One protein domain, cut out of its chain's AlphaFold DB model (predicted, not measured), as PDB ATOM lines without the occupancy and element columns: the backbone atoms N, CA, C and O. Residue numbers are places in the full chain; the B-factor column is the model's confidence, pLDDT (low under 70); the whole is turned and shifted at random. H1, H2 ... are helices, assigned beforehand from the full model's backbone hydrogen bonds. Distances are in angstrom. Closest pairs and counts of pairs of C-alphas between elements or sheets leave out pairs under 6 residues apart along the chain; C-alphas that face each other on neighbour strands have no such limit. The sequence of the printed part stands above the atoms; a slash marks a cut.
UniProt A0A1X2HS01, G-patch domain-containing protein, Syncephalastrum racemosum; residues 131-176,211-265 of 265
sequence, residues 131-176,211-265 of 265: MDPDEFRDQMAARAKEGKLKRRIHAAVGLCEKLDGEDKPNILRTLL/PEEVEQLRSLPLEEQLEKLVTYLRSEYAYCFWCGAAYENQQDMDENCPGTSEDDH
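AT A GLANCE: This is residues 131 to 176 and 211 to 265 of the 265 residues of the protein "G-patch domain-containing protein" of Syncephalastrum racemosum (UniProt A0A1X2HS01). One long helix, H1, makes the longest axis, and its first part sticks out as a bare arm, residues 131 to 145 standing free; further along, H4 lies beside H1 and runs the same way. The short helices H2 and H3 are on one side of this pair, and a loop with a small strand-like turn, followed by H5, is on the other side. The printed part has 101 residues with five named helices, in the order H1, H2, H3, H4, H5, and no named strand; the class is all helix. The whole is loose, with a radius of gyration of the C-alphas of 15.9 A, and flat, spanning 53 by 36 by 18 A.

HOW THE PARTS SIT: H1, residues 133 to 164, touches H4, residues 222 to 237, at a shallow tilt of 25 degrees, the same way; their closest C-alphas are those of Ile 153 and Leu 226, 5.4 A apart. H1 touches H2, residues 171 to 175, with its residues 153 to 161 alone; the closest C-alphas are those of Val 157 and Arg 173, 5.9 A apart. H3, residues 211 to 219, touches H2, with the C-alphas of Leu 175 and Arg 218 closest at 6.5 A. H3 and H4 are close but not clearly touching, at a steep tilt of 65 degrees, opposite ways; the C-alphas of Leu 217 and Gln 225 are closest at 7.0 A. H5, residues 250 to 256, touches no helix; it is close to H4 but not clearly touching, with the C-alphas of Ser 235 and Gln 250 closest at 7.4 A. H1 and H3 are apart, as are H1 and H5. Residues 239 to 240 pair antiparallel with residues 245 to 246. Each O i to N i+4 pair is within hydrogen-bond range in H3, H4 and H5; in H1 27 of 28 are, and in H2 0 of 1, beside 2 of 2 O i to N i+3 pairs.

IN THESE COORDINATES: H1 begins at C-alpha 133 (169.611, 158.076, 147.137) and is 46.5 A long, ending at C-alpha 164 (144.236, 179.982, 179.297). H4 is 22.2 A long, H3 12.1 A, H5 10.1 A and H2 8.0 A. H5 ends at C-alpha 256 (161.715, 167.815, 189.418).

THE WHOLE: The two C-alphas farthest apart, those of Met 131 and Glu 248, are 53.2 A apart. Residues 177 to 210 are not printed, and C-alphas 176 and 211 are 14.9 A apart across this cut. The link from H4 to H5 is long, with 12 residues. The mean pLDDT of the printed part is 85.9; residues 131, 166 to 169 and 176 are under 70.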
ATOM      1  N   MET A 131     169.064 162.553 141.558       58.69
ATOM      2  CA  MET A 131     168.480 162.040 142.799       58.69
ATOM      3  C   MET A 131     169.483 161.046 143.365       58.69
ATOM      4  O   MET A 131     169.392 159.848 143.095       58.69
ATOM      5  N   ASP A 132     170.491 161.566 144.063       80.62
ATOM      6  CA  ASP A 132     171.340 160.732 144.906       80.62
ATOM      7  C   ASP A 132     170.431 160.086 145.976       80.62
ATOM      8  O   ASP A 132     169.661 160.802 146.632       80.62
ATOM      9  N   PRO A 133     170.421 158.747 146.127       82.31
ATOM     10  CA  PRO A 133     169.611 158.076 147.137       82.31
ATOM     11  C   PRO A 133     169.777 158.642 148.552       82.31
ATOM     12  O   PRO A 133     168.807 158.619 149.314       82.31
ATOM     13  N   ASP A 134     170.959 159.155 148.898       85.38
ATOM     14  CA  ASP A 134     171.216 159.730 150.220       85.38
ATOM     15  C   ASP A 134     170.605 161.134 150.371       85.38
ATOM     16  O   ASP A 134     169.912 161.384 151.357       85.38
ATOM     17  N   GLU A 135     170.682 161.997 149.350       87.56
ATOM     18  CA  GLU A 135     169.991 163.301 149.351       87.56
ATOM     19  C   GLU A 135     168.467 163.142 149.480       87.56
ATOM     20  O   GLU A 135     167.798 163.905 150.184       87.56
ATOM     21  N   PHE A 136     167.897 162.122 148.830       86.75
ATOM     22  CA  PHE A 136     166.471 161.819 148.949       86.75
ATOM     23  C   PHE A 136     166.095 161.377 150.371       86.75
ATOM     24  O   PHE A 136     165.060 161.796 150.897       86.75
ATOM     25  N   ARG A 137     166.926 160.548 151.015       90.31
ATOM     26  CA  ARG A 137     166.713 160.121 152.409       90.31
ATOM     27  C   ARG A 137     166.777 161.302 153.365       90.31
ATOM     28  O   ARG A 137     165.889 161.426 154.208       90.31
ATOM     29  N   ASP A 138     167.755 162.181 153.193       90.50
ATOM     30  CA  ASP A 138     167.917 163.379 154.015       90.50
ATOM     31  C   ASP A 138     166.736 164.336 153.848       90.50
ATOM     32  O   ASP A 138     166.178 164.818 154.835       90.50
ATOM     33  N   GLN A 139     166.268 164.544 152.615       89.19
ATOM     34  CA  GLN A 139     165.107 165.389 152.345       89.19
ATOM     35  C   GLN A 139     163.817 164.808 152.945       89.19
ATOM     36  O   GLN A 139     162.999 165.539 153.506       89.19
ATOM     37  N   MET A 140     163.637 163.487 152.879       90.50
ATOM     38  CA  MET A 140     162.512 162.808 153.527       90.50
ATOM     39  C   MET A 140     162.606 162.877 155.056       90.50
ATOM     40  O   MET A 140     161.590 163.100 155.719       90.50
ATOM     41  N   ALA A 141     163.806 162.738 155.623       92.44
ATOM     42  CA  ALA A 141     164.044 162.889 157.054       92.44
ATOM     43  C   ALA A 141     163.764 164.324 157.526       92.44
ATOM     44  O   ALA A 141     163.106 164.500 158.550       92.44
ATOM     45  N   ALA A 142     164.183 165.341 156.767       90.25
ATOM     46  CA  ALA A 142     163.899 166.748 157.048       90.25
ATOM     47  C   ALA A 142     162.389 167.029 157.056       90.25
ATOM     48  O   ALA A 142     161.863 167.526 158.049       90.25
ATOM     49  N   ARG A 143     161.658 166.586 156.022       89.88
ATOM     50  CA  ARG A 143     160.187 166.702 155.973       89.88
ATOM     51  C   ARG A 143     159.504 166.002 157.147       89.88
ATOM     52  O   ARG A 143     158.533 166.511 157.703       89.88
ATOM     53  N   ALA A 144     160.005 164.832 157.545       91.25
ATOM     54  CA  ALA A 144     159.480 164.114 158.699       91.25
ATOM     55  C   ALA A 144     159.749 164.855 160.022       91.25
ATOM     56  O   ALA A 144     158.883 164.841 160.899       91.25
ATOM     57  N   LYS A 145     160.912 165.506 160.172       90.44
ATOM     58  CA  LYS A 145     161.240 166.360 161.328       90.44
ATOM     59  C   LYS A 145     160.320 167.581 161.393       90.44
ATOM     60  O   LYS A 145     159.679 167.787 162.420       90.44
ATOM     61  N   GLU A 146     160.152 168.305 160.287       89.25
ATOM     62  CA  GLU A 146     159.232 169.451 160.200       89.25
ATOM     63  C   GLU A 146     157.788 169.052 160.534       89.25
ATOM     64  O   GLU A 146     157.132 169.687 161.358       89.25
ATOM     65  N   GLY A 147     157.296 167.942 159.972       89.75
ATOM     66  CA  GLY A 147     155.953 167.436 160.268       89.75
ATOM     67  C   GLY A 147     155.768 166.975 161.722       89.75
ATOM     68  O   GLY A 147     154.659 167.016 162.255       89.75
ATOM     69  N   LYS A 148     156.831 166.523 162.402       90.50
ATOM     70  CA  LYS A 148     156.794 166.258 163.851       90.50
ATOM     71  C   LYS A 148     156.697 167.561 164.648       90.50
ATOM     72  O   LYS A 148     155.835 167.640 165.519       90.50
ATOM     73  N   LEU A 149     157.509 168.569 164.320       90.81
ATOM     74  CA  LEU A 149     157.491 169.879 164.983       90.81
ATOM     75  C   LEU A 149     156.123 170.557 164.860       90.81
ATOM     76  O   LEU A 149     155.544 170.936 165.872       90.81
ATOM     77  N   LYS A 150     155.542 170.600 163.656       90.12
ATOM     78  CA  LYS A 150     154.199 171.159 163.427       90.12
ATOM     79  C   LYS A 150     153.124 170.511 164.297       90.12
ATOM     80  O   LYS A 150     152.345 171.204 164.943       90.12
ATOM     81  N   ARG A 151     153.108 169.175 164.373       90.38
ATOM     82  CA  ARG A 151     152.156 168.445 165.232       90.38
ATOM     83  C   ARG A 151     152.326 168.786 166.710       90.38
ATOM     84  O   ARG A 151     151.335 168.840 167.432       90.38
ATOM     85  N   ARG A 152     153.558 169.027 167.164       90.94
ATOM     86  CA  ARG A 152     153.829 169.451 168.543       90.94
ATOM     87  C   ARG A 152     153.399 170.877 168.810       90.94
ATOM     88  O   ARG A 152     152.781 171.096 169.838       90.94
ATOM     89  N   ILE A 153     153.665 171.804 167.891       91.12
ATOM     90  CA  ILE A 153     153.170 173.183 167.977       91.12
ATOM     91  C   ILE A 153     151.650 173.159 168.101       91.12
ATOM     92  O   ILE A 153     151.112 173.711 169.051       91.12
ATOM     93  N   HIS A 154     150.961 172.422 167.228       90.06
ATOM     94  CA  HIS A 154     149.509 172.281 167.298       90.06
ATOM     95  C   HIS A 154     149.039 171.707 168.648       90.06
ATOM     96  O   HIS A 154     148.070 172.189 169.232       90.06
ATOM     97  N   ALA A 155     149.723 170.686 169.175       90.31
ATOM     98  CA  ALA A 155     149.406 170.125 170.487       90.31
ATOM     99  C   ALA A 155     149.662 171.116 171.638       90.31
ATOM    100  O   ALA A 155     148.851 171.191 172.559       90.31
ATOM    101  N   ALA A 156     150.758 171.874 171.581       90.00
ATOM    102  CA  ALA A 156     151.142 172.856 172.587       90.00
ATOM    103  C   ALA A 156     150.197 174.063 172.582       90.00
ATOM    104  O   ALA A 156     149.718 174.447 173.640       90.00
ATOM    105  N   VAL A 157     149.840 174.597 171.410       89.19
ATOM    106  CA  VAL A 157     148.836 175.667 171.292       89.19
ATOM    107  C   VAL A 157     147.484 175.198 171.826       89.19
ATOM    108  O   VAL A 157     146.865 175.903 172.616       89.19
ATOM    109  N   GLY A 158     147.047 173.984 171.469       87.38
ATOM    110  CA  GLY A 158     145.808 173.415 171.999       87.38
ATOM    111  C   GLY A 158     145.851 173.132 173.507       87.38
ATOM    112  O   GLY A 158     144.802 172.970 174.127       87.38
ATOM    113  N   LEU A 159     147.039 173.046 174.115       87.94
ATOM    114  CA  LEU A 159     147.204 172.984 175.565       87.94
ATOM    115  C   LEU A 159     147.143 174.387 176.187       87.94
ATOM    116  O   LEU A 159     146.433 174.551 177.175       87.94
ATOM    117  N   CYS A 160     147.816 175.379 175.591       87.31
ATOM    118  CA  CYS A 160     147.700 176.783 175.998       87.31
ATOM    119  C   CYS A 160     146.233 177.217 175.986       87.31
ATOM    120  O   CYS A 160     145.735 177.684 176.994       87.31
ATOM    121  N   GLU A 161     145.488 176.929 174.916       86.00
ATOM    122  CA  GLU A 161     144.060 177.260 174.828       86.00
ATOM    123  C   GLU A 161     143.232 176.647 175.972       86.00
ATOM    124  O   GLU A 161     142.340 177.289 176.523       86.00
ATOM    125  N   LYS A 162     143.540 175.408 176.371       85.19
ATOM    126  CA  LYS A 162     142.833 174.732 177.469       85.19
ATOM    127  C   LYS A 162     143.178 175.297 178.846       85.19
ATOM    128  O   LYS A 162     142.328 175.237 179.731       85.19
ATOM    129  N   LEU A 163     144.413 175.760 179.044       85.12
ATOM    130  CA  LEU A 163     144.896 176.306 180.317       85.12
ATOM    131  C   LEU A 163     144.585 177.806 180.467       85.12
ATOM    132  O   LEU A 163     144.340 178.265 181.584       85.12
ATOM    133  N   ASP A 164     144.549 178.548 179.361       85.31
ATOM    134  CA  ASP A 164     144.236 179.982 179.297       85.31
ATOM    135  C   ASP A 164     142.725 180.235 179.468       85.31
ATOM    136  O   ASP A 164     142.327 181.221 180.093       85.31
ATOM    137  N   GLY A 165     141.872 179.315 178.994       76.88
ATOM    138  CA  GLY A 165     140.413 179.443 179.073       76.88
ATOM    139  C   GLY A 165     139.864 180.613 178.240       76.88
ATOM    140  O   GLY A 165     140.513 181.088 177.312       76.88
ATOM    141  N   GLU A 166     138.654 181.091 178.558       63.28
ATOM    142  CA  GLU A 166     138.047 182.272 177.900       63.28
ATOM    143  C   GLU A 166     138.625 183.611 178.410       63.28
ATOM    144  O   GLU A 166     138.346 184.664 177.840       63.28
ATOM    145  N   ASP A 167     139.427 183.586 179.481       58.56
ATOM    146  CA  ASP A 167     139.770 184.776 180.271       58.56
ATOM    147  C   ASP A 167     141.078 185.470 179.847       58.56
ATOM    148  O   ASP A 167     141.339 186.599 180.275       58.56
ATOM    149  N   LYS A 168     141.910 184.839 179.004       66.50
ATOM    150  CA  LYS A 168     143.150 185.445 178.497       66.50
ATOM    151  C   LYS A 168     143.364 185.149 177.012       66.50
ATOM    152  O   LYS A 168     143.713 184.023 176.662       66.50
ATOM    153  N   PRO A 169     143.222 186.146 176.124       65.31
ATOM    154  CA  PRO A 169     143.696 185.981 174.765       65.31
ATOM    155  C   PRO A 169     145.232 185.896 174.803       65.31
ATOM    156  O   PRO A 169     145.905 186.631 175.535       65.31
ATOM    157  N   ASN A 170     145.783 184.955 174.042       75.50
ATOM    158  CA  ASN A 170     147.217 184.721 173.934       75.50
ATOM    159  C   ASN A 170     147.612 184.761 172.458       75.50
ATOM    160  O   ASN A 170     147.049 184.034 171.635       75.50
ATOM    161  N   ILE A 171     148.608 185.586 172.124       76.44
ATOM    162  CA  ILE A 171     149.115 185.753 170.750       76.44
ATOM    163  C   ILE A 171     149.569 184.407 170.176       76.44
ATOM    164  O   ILE A 171     149.440 184.157 168.980       76.44
ATOM    165  N   LEU A 172     150.031 183.496 171.032       79.25
ATOM    166  CA  LEU A 172     150.482 182.167 170.640       79.25
ATOM    167  C   LEU A 172     149.360 181.291 170.050       79.25
ATOM    168  O   LEU A 172     149.659 180.367 169.294       79.25
ATOM    169  N   ARG A 173     148.077 181.614 170.288       77.94
ATOM    170  CA  ARG A 173     146.930 180.950 169.639       77.94
ATOM    171  C   ARG A 173     146.914 181.164 168.125       77.94
ATOM    172  O   ARG A 173     146.497 180.280 167.386       77.94
ATOM    173  N   THR A 174     147.449 182.291 167.653       75.81
ATOM    174  CA  THR A 174     147.508 182.622 166.218       75.81
ATOM    175  C   THR A 174     148.476 181.741 165.417       75.81
ATOM    176  O   THR A 174     148.494 181.812 164.184       75.81
ATOM    177  N   LEU A 175     149.271 180.900 166.093       77.38
ATOM    178  CA  LEU A 175     150.111 179.878 165.465       77.38
ATOM    179  C   LEU A 175     149.302 178.656 165.000       77.38
ATOM    180  O   LEU A 175     149.800 177.884 164.182       77.38
ATOM    181  N   LEU A 176     148.060 178.484 165.478       67.56
ATOM    182  CA  LEU A 176     147.139 177.467 164.972       67.56
ATOM    183  C   LEU A 176     146.549 177.942 163.639       67.56
ATOM    184  O   LEU A 176     145.438 178.450 163.568       67.56
ATOM    185  N   PRO A 211     149.043 193.013 163.636       74.56
ATOM    186  CA  PRO A 211     149.365 192.023 162.605       74.56
ATOM    187  C   PRO A 211     150.877 191.831 162.422       74.56
ATOM    188  O   PRO A 211     151.323 190.728 162.117       74.56
ATOM    189  N   GLU A 212     151.675 192.869 162.691       77.50
ATOM    190  CA  GLU A 212     153.139 192.807 162.630       77.50
ATOM    191  C   GLU A 212     153.735 191.815 163.643       77.50
ATOM    192  O   GLU A 212     154.696 191.119 163.327       77.50
ATOM    193  N   GLU A 213     153.170 191.706 164.850       77.88
ATOM    194  CA  GLU A 213     153.671 190.797 165.893       77.88
ATOM    195  C   GLU A 213     153.303 189.338 165.596       77.88
ATOM    196  O   GLU A 213     154.100 188.425 165.829       77.88
ATOM    197  N   VAL A 214     152.120 189.112 165.018       77.94
ATOM    198  CA  VAL A 214     151.673 187.784 164.576       77.94
ATOM    199  C   VAL A 214     152.509 187.295 163.396       77.94
ATOM    200  O   VAL A 214     152.946 186.144 163.380       77.94
ATOM    201  N   GLU A 215     152.773 188.163 162.419       79.69
ATOM    202  CA  GLU A 215     153.619 187.827 161.275       79.69
ATOM    203  C   GLU A 215     155.059 187.549 161.711       79.69
ATOM    204  O   GLU A 215     155.651 186.561 161.274       79.69
ATOM    205  N   GLN A 216     155.590 188.333 162.657       83.56
ATOM    206  CA  GLN A 216     156.876 188.043 163.285       83.56
ATOM    207  C   GLN A 216     156.871 186.648 163.910       83.56
ATOM    208  O   GLN A 216     157.710 185.837 163.538       83.56
ATOM    209  N   LEU A 217     155.906 186.314 164.774       82.12
ATOM    210  CA  LEU A 217     155.823 184.990 165.406       82.12
ATOM    211  C   LEU A 217     155.709 183.838 164.401       82.12
ATOM    212  O   LEU A 217     156.363 182.813 164.587       82.12
ATOM    213  N   ARG A 218     154.936 184.011 163.326       82.19
ATOM    214  CA  ARG A 218     154.792 183.010 162.255       82.19
ATOM    215  C   ARG A 218     156.047 182.873 161.391       82.19
ATOM    216  O   ARG A 218     156.287 181.798 160.848       82.19
ATOM    217  N   SER A 219     156.840 183.936 161.262       85.81
ATOM    218  CA  SER A 219     158.088 183.937 160.486       85.81
ATOM    219  C   SER A 219     159.257 183.244 161.193       85.81
ATOM    220  O   SER A 219     160.245 182.904 160.540       85.81
ATOM    221  N   LEU A 220     159.155 183.017 162.508       87.25
ATOM    222  CA  LEU A 220     160.172 182.286 163.261       87.25
ATOM    223  C   LEU A 220     160.241 180.815 162.813       87.25
ATOM    224  O   LEU A 220     159.224 180.244 162.408       87.25
ATOM    225  N   PRO A 221     161.413 180.165 162.922       90.88
ATOM    226  CA  PRO A 221     161.529 178.733 162.682       90.88
ATOM    227  C   PRO A 221     160.627 177.941 163.639       90.88
ATOM    228  O   PRO A 221     160.367 178.350 164.770       90.88
ATOM    229  N   LEU A 222     160.159 176.774 163.183       90.38
ATOM    230  CA  LEU A 222     159.224 175.920 163.931       90.38
ATOM    231  C   LEU A 222     159.744 175.546 165.331       90.38
ATOM    232  O   LEU A 222     158.963 175.406 166.267       90.38
ATOM    233  N   GLU A 223     161.059 175.392 165.474       90.94
ATOM    234  CA  GLU A 223     161.712 175.100 166.754       90.94
ATOM    235  C   GLU A 223     161.507 176.249 167.751       90.94
ATOM    236  O   GLU A 223     160.973 176.029 168.836       90.94
ATOM    237  N   GLU A 224     161.792 177.490 167.348       90.62
ATOM    238  CA  GLU A 224     161.603 178.669 168.202       90.62
ATOM    239  C   GLU A 224     160.120 178.940 168.512       90.62
ATOM    240  O   GLU A 224     159.782 179.412 169.600       90.62
ATOM    241  N   GLN A 225     159.209 178.632 167.580       90.19
ATOM    242  CA  GLN A 225     157.767 178.713 167.842       90.19
ATOM    243  C   GLN A 225     157.356 177.765 168.977       90.19
ATOM    244  O   GLN A 225     156.632 178.166 169.892       90.19
ATOM    245  N   LEU A 226     157.847 176.521 168.946       91.62
ATOM    246  CA  LEU A 226     157.600 175.539 169.998       91.62
ATOM    247  C   LEU A 226     158.245 175.963 171.324       91.62
ATOM    248  O   LEU A 226     157.605 175.853 172.367       91.62
ATOM    249  N   GLU A 227     159.468 176.491 171.304       91.25
ATOM    250  CA  GLU A 227     160.146 176.982 172.508       91.25
ATOM    251  C   GLU A 227     159.377 178.115 173.188       91.25
ATOM    252  O   GLU A 227     159.229 178.103 174.411       91.25
ATOM    253  N   LYS A 228     158.830 179.068 172.424       90.06
ATOM    254  CA  LYS A 228     157.986 180.141 172.976       90.06
ATOM    255  C   LYS A 228     156.734 179.589 173.658       90.06
ATOM    256  O   LYS A 228     156.404 180.031 174.756       90.06
ATOM    257  N   LEU A 229     156.082 178.596 173.048       90.19
ATOM    258  CA  LEU A 229     154.923 177.907 173.627       90.19
ATOM    259  C   LEU A 229     155.280 177.166 174.918       90.19
ATOM    260  O   LEU A 229     154.605 177.325 175.932       90.19
ATOM    261  N   VAL A 230     156.362 176.388 174.910       91.75
ATOM    262  CA  VAL A 230     156.820 175.647 176.094       91.75
ATOM    263  C   VAL A 230     157.238 176.608 177.207       91.75
ATOM    264  O   VAL A 230     156.890 176.388 178.363       91.75
ATOM    265  N   THR A 231     157.937 177.693 176.875       91.50
ATOM    266  CA  THR A 231     158.351 178.711 177.850       91.50
ATOM    267  C   THR A 231     157.140 179.364 178.505       91.50
ATOM    268  O   THR A 231     157.115 179.487 179.726       91.50
ATOM    269  N   TYR A 232     156.117 179.706 177.717       91.00
ATOM    270  CA  TYR A 232     154.858 180.257 178.214       91.00
ATOM    271  C   TYR A 232     154.160 179.310 179.204       91.00
ATOM    272  O   TYR A 232     153.846 179.702 180.329       91.00
ATOM    273  N   LEU A 233     154.006 178.033 178.829       89.69
ATOM    274  CA  LEU A 233     153.409 176.995 179.681       89.69
ATOM    275  C   LEU A 233     154.166 176.813 181.003       89.69
ATOM    276  O   LEU A 233     153.561 176.634 182.061       89.69
ATOM    277  N   ARG A 234     155.496 176.897 180.952       90.38
ATOM    278  CA  ARG A 234     156.355 176.789 182.130       90.38
ATOM    279  C   ARG A 234     156.257 178.012 183.033       90.38
ATOM    280  O   ARG A 234     156.189 177.834 184.239       90.38
ATOM    281  N   SER A 235     156.265 179.229 182.489       89.88
ATOM    282  CA  SER A 235     156.271 180.452 183.302       89.88
ATOM    283  C   SER A 235     154.914 180.798 183.905       89.88
ATOM    284  O   SER A 235     154.866 181.320 185.014       89.88
ATOM    285  N   GLU A 236     153.817 180.556 183.180       88.81
ATOM    286  CA  GLU A 236     152.480 180.945 183.647       88.81
ATOM    287  C   GLU A 236     151.781 179.849 184.447       88.81
ATOM    288  O   GLU A 236     151.086 180.152 185.416       88.81
ATOM    289  N   TYR A 237     151.986 178.583 184.072       87.81
ATOM    290  CA  TYR A 237     151.236 177.452 184.624       87.81
ATOM    291  C   TYR A 237     152.101 176.446 185.382       87.81
ATOM    292  O   TYR A 237     151.564 175.441 185.845       87.81
ATOM    293  N   ALA A 238     153.418 176.680 185.485       91.12
ATOM    294  CA  ALA A 238     154.378 175.696 185.991       91.12
ATOM    295  C   ALA A 238     154.123 174.305 185.372       91.12
ATOM    296  O   ALA A 238     154.122 173.287 186.061       91.12
ATOM    297  N   TYR A 239     153.825 174.268 184.067       91.44
ATOM    298  CA  TYR A 239     153.482 173.049 183.341       91.44
ATOM    299  C   TYR A 239     154.610 172.661 182.389       91.44
ATOM    300  O   TYR A 239     155.035 173.459 181.549       91.44
ATOM    301  N   CYS A 240     155.067 171.410 182.463       93.00
ATOM    302  CA  CYS A 240     156.032 170.887 181.502       93.00
ATOM    303  C   CYS A 240     155.326 170.120 180.378       93.00
ATOM    304  O   CYS A 240     154.760 169.048 180.599       93.00
ATOM    305  N   PHE A 241     155.431 170.644 179.153       91.50
ATOM    306  CA  PHE A 241     154.907 170.014 177.936       91.50
ATOM    307  C   PHE A 241     155.458 168.599 177.702       91.50
ATOM    308  O   PHE A 241     154.714 167.719 177.276       91.50
ATOM    309  N   TRP A 242     156.736 168.368 178.014       91.94
ATOM    310  CA  TRP A 242     157.409 167.087 177.783       91.94
ATOM    311  C   TRP A 242     157.066 166.037 178.847       91.94
ATOM    312  O   TRP A 242     156.775 164.895 178.503       91.94
ATOM    313  N   CYS A 243     157.014 166.425 180.129       90.06
ATOM    314  CA  CYS A 243     156.590 165.531 181.216       90.06
ATOM    315  C   CYS A 243     155.080 165.248 181.205       90.06
ATOM    316  O   CYS A 243     154.633 164.246 181.763       90.06
ATOM    317  N   GLY A 244     154.278 166.156 180.639       89.31
ATOM    318  CA  GLY A 244     152.819 166.088 180.688       89.31
ATOM    319  C   GLY A 244     152.227 166.372 182.076       89.31
ATOM    320  O   GLY A 244     151.102 165.950 182.350       89.31
ATOM    321  N   ALA A 245     152.966 167.059 182.954       88.31
ATOM    322  CA  ALA A 245     152.604 167.287 184.353       88.31
ATOM    323  C   ALA A 245     152.620 168.778 184.728       88.31
ATOM    324  O   ALA A 245     153.454 169.545 184.240       88.31
ATOM    325  N   ALA A 246     151.695 169.155 185.616       91.00
ATOM    326  CA  ALA A 246     151.662 170.452 186.285       91.00
ATOM    327  C   ALA A 246     152.371 170.348 187.642       91.00
ATOM    328  O   ALA A 246     152.139 169.382 188.374       91.00
ATOM    329  N   TYR A 247     153.193 171.339 187.969       91.31
ATOM    330  CA  TYR A 247     153.904 171.455 189.241       91.31
ATOM    331  C   TYR A 247     153.230 172.491 190.141       91.31
ATOM    332  O   TYR A 247     152.461 173.333 189.676       91.31
ATOM    333  N   GLU A 248     153.507 172.442 191.444       89.38
ATOM    334  CA  GLU A 248     152.859 173.361 192.390       89.38
ATOM    335  C   GLU A 248     153.418 174.784 192.289       89.38
ATOM    336  O   GLU A 248     152.688 175.754 192.474       89.38
ATOM    337  N   ASN A 249     154.719 174.915 192.015       91.38
ATOM    338  CA  ASN A 249     155.426 176.190 191.929       91.38
ATOM    339  C   ASN A 249     156.601 176.098 190.948       91.38
ATOM    340  O   ASN A 249     157.095 175.013 190.647       91.38
ATOM    341  N   GLN A 250     157.130 177.251 190.533       87.25
ATOM    342  CA  GLN A 250     158.299 177.311 189.648       87.25
ATOM    343  C   GLN A 250     159.522 176.569 190.217       87.25
ATOM    344  O   GLN A 250     160.214 175.871 189.489       87.25
ATOM    345  N   GLN A 251     159.753 176.677 191.530       86.94
ATOM    346  CA  GLN A 251     160.861 175.992 192.212       86.94
ATOM    347  C   GLN A 251     160.702 174.467 192.192       86.94
ATOM    348  O   GLN A 251     161.672 173.753 191.972       86.94
ATOM    349  N   ASP A 252     159.473 173.980 192.370       89.44
ATOM    350  CA  ASP A 252     159.148 172.551 192.319       89.44
ATOM    351  C   ASP A 252     159.369 171.982 190.909       89.44
ATOM    352  O   ASP A 252     159.888 170.880 190.738       89.44
ATOM    353  N   MET A 253     159.057 172.777 189.883       87.31
ATOM    354  CA  MET A 253     159.348 172.423 188.499       87.31
ATOM    355  C   MET A 253     160.853 172.371 188.220       87.31
ATOM    356  O   MET A 253     161.302 171.431 187.575       87.31
ATOM    357  N   ASP A 254     161.640 173.340 188.688       87.31
ATOM    358  CA  ASP A 254     163.086 173.374 188.423       87.31
ATOM    359  C   ASP A 254     163.846 172.229 189.122       87.31
ATOM    360  O   ASP A 254     164.881 171.785 188.628       87.31
ATOM    361  N   GLU A 255     163.332 171.719 190.245       89.38
ATOM    362  CA  GLU A 255     163.920 170.580 190.964       89.38
ATOM    363  C   GLU A 255     163.509 169.217 190.380       89.38
ATOM    364  O   GLU A 255     164.308 168.277 190.396       89.38
ATOM    365  N   ASN A 256     162.283 169.096 189.856       87.75
ATOM    366  CA  ASN A 256     161.715 167.815 189.418       87.75
ATOM    367  C   ASN A 256     161.666 167.618 187.893       87.75
ATOM    368  O   ASN A 256     161.406 166.503 187.432       87.75
ATOM    369  N   CYS A 257     161.867 168.665 187.093       90.75
ATOM    370  CA  CYS A 257     161.826 168.592 185.635       90.75
ATOM    371  C   CYS A 257     163.245 168.456 185.044       90.75
ATOM    372  O   CYS A 257     164.089 169.306 185.320       90.75
ATOM    373  N   PRO A 258     163.510 167.444 184.192       88.19
ATOM    374  CA  PRO A 258     164.827 167.212 183.587       88.19
ATOM    375  C   PRO A 258     165.405 168.377 182.766       88.19
ATOM    376  O   PRO A 258     166.622 168.528 182.706       88.19
ATOM    377  N   GLY A 259     164.557 169.212 182.157       85.50
ATOM    378  CA  GLY A 259     165.009 170.354 181.363       85.50
ATOM    379  C   GLY A 259     163.875 171.127 180.697       85.50
ATOM    380  O   GLY A 259     162.717 171.049 181.109       85.50
ATOM    381  N   THR A 260     164.202 171.902 179.665       83.62
ATOM    382  CA  THR A 260     163.227 172.665 178.859       83.62
ATOM    383  C   THR A 260     163.078 172.111 177.443       83.62
ATOM    384  O   THR A 260     162.048 172.352 176.805       83.62
ATOM    385  N   SER A 261     164.067 171.354 176.967       85.44
ATOM    386  CA  SER A 261     164.083 170.765 175.632       85.44
ATOM    387  C   SER A 261     163.550 169.330 175.635       85.44
ATOM    388  O   SER A 261     163.400 168.706 176.687       85.44
ATOM    389  N   GLU A 262     163.235 168.813 174.445       85.88
ATOM    390  CA  GLU A 262     162.862 167.405 174.287       85.88
ATOM    391  C   GLU A 262     164.006 166.476 174.688       85.88
ATOM    392  O   GLU A 262     163.763 165.493 175.371       85.88
ATOM    393  N   ASP A 263     165.238 166.797 174.285       87.50
ATOM    394  CA  ASP A 263     166.394 165.910 174.449       87.50
ATOM    395  C   ASP A 263     166.750 165.657 175.927       87.50
ATOM    396  O   ASP A 263     167.451 164.693 176.239       87.50
ATOM    397  N   ASP A 264     166.251 166.503 176.832       86.19
ATOM    398  CA  ASP A 264     166.438 166.371 178.276       86.19
ATOM    399  C   ASP A 264     165.489 165.338 178.926       86.19
ATOM    400  O   ASP A 264     165.740 164.928 180.061       86.19
ATOM    401  N   HIS A 265     164.405 164.927 178.248       85.94
ATOM    402  CA  HIS A 265     163.315 164.098 178.795       85.94
ATOM    403  C   HIS A 265     163.208 162.720 178.132       85.94
ATOM    404  O   HIS A 265     163.083 161.725 178.886       85.94
TER     405      HIS A 265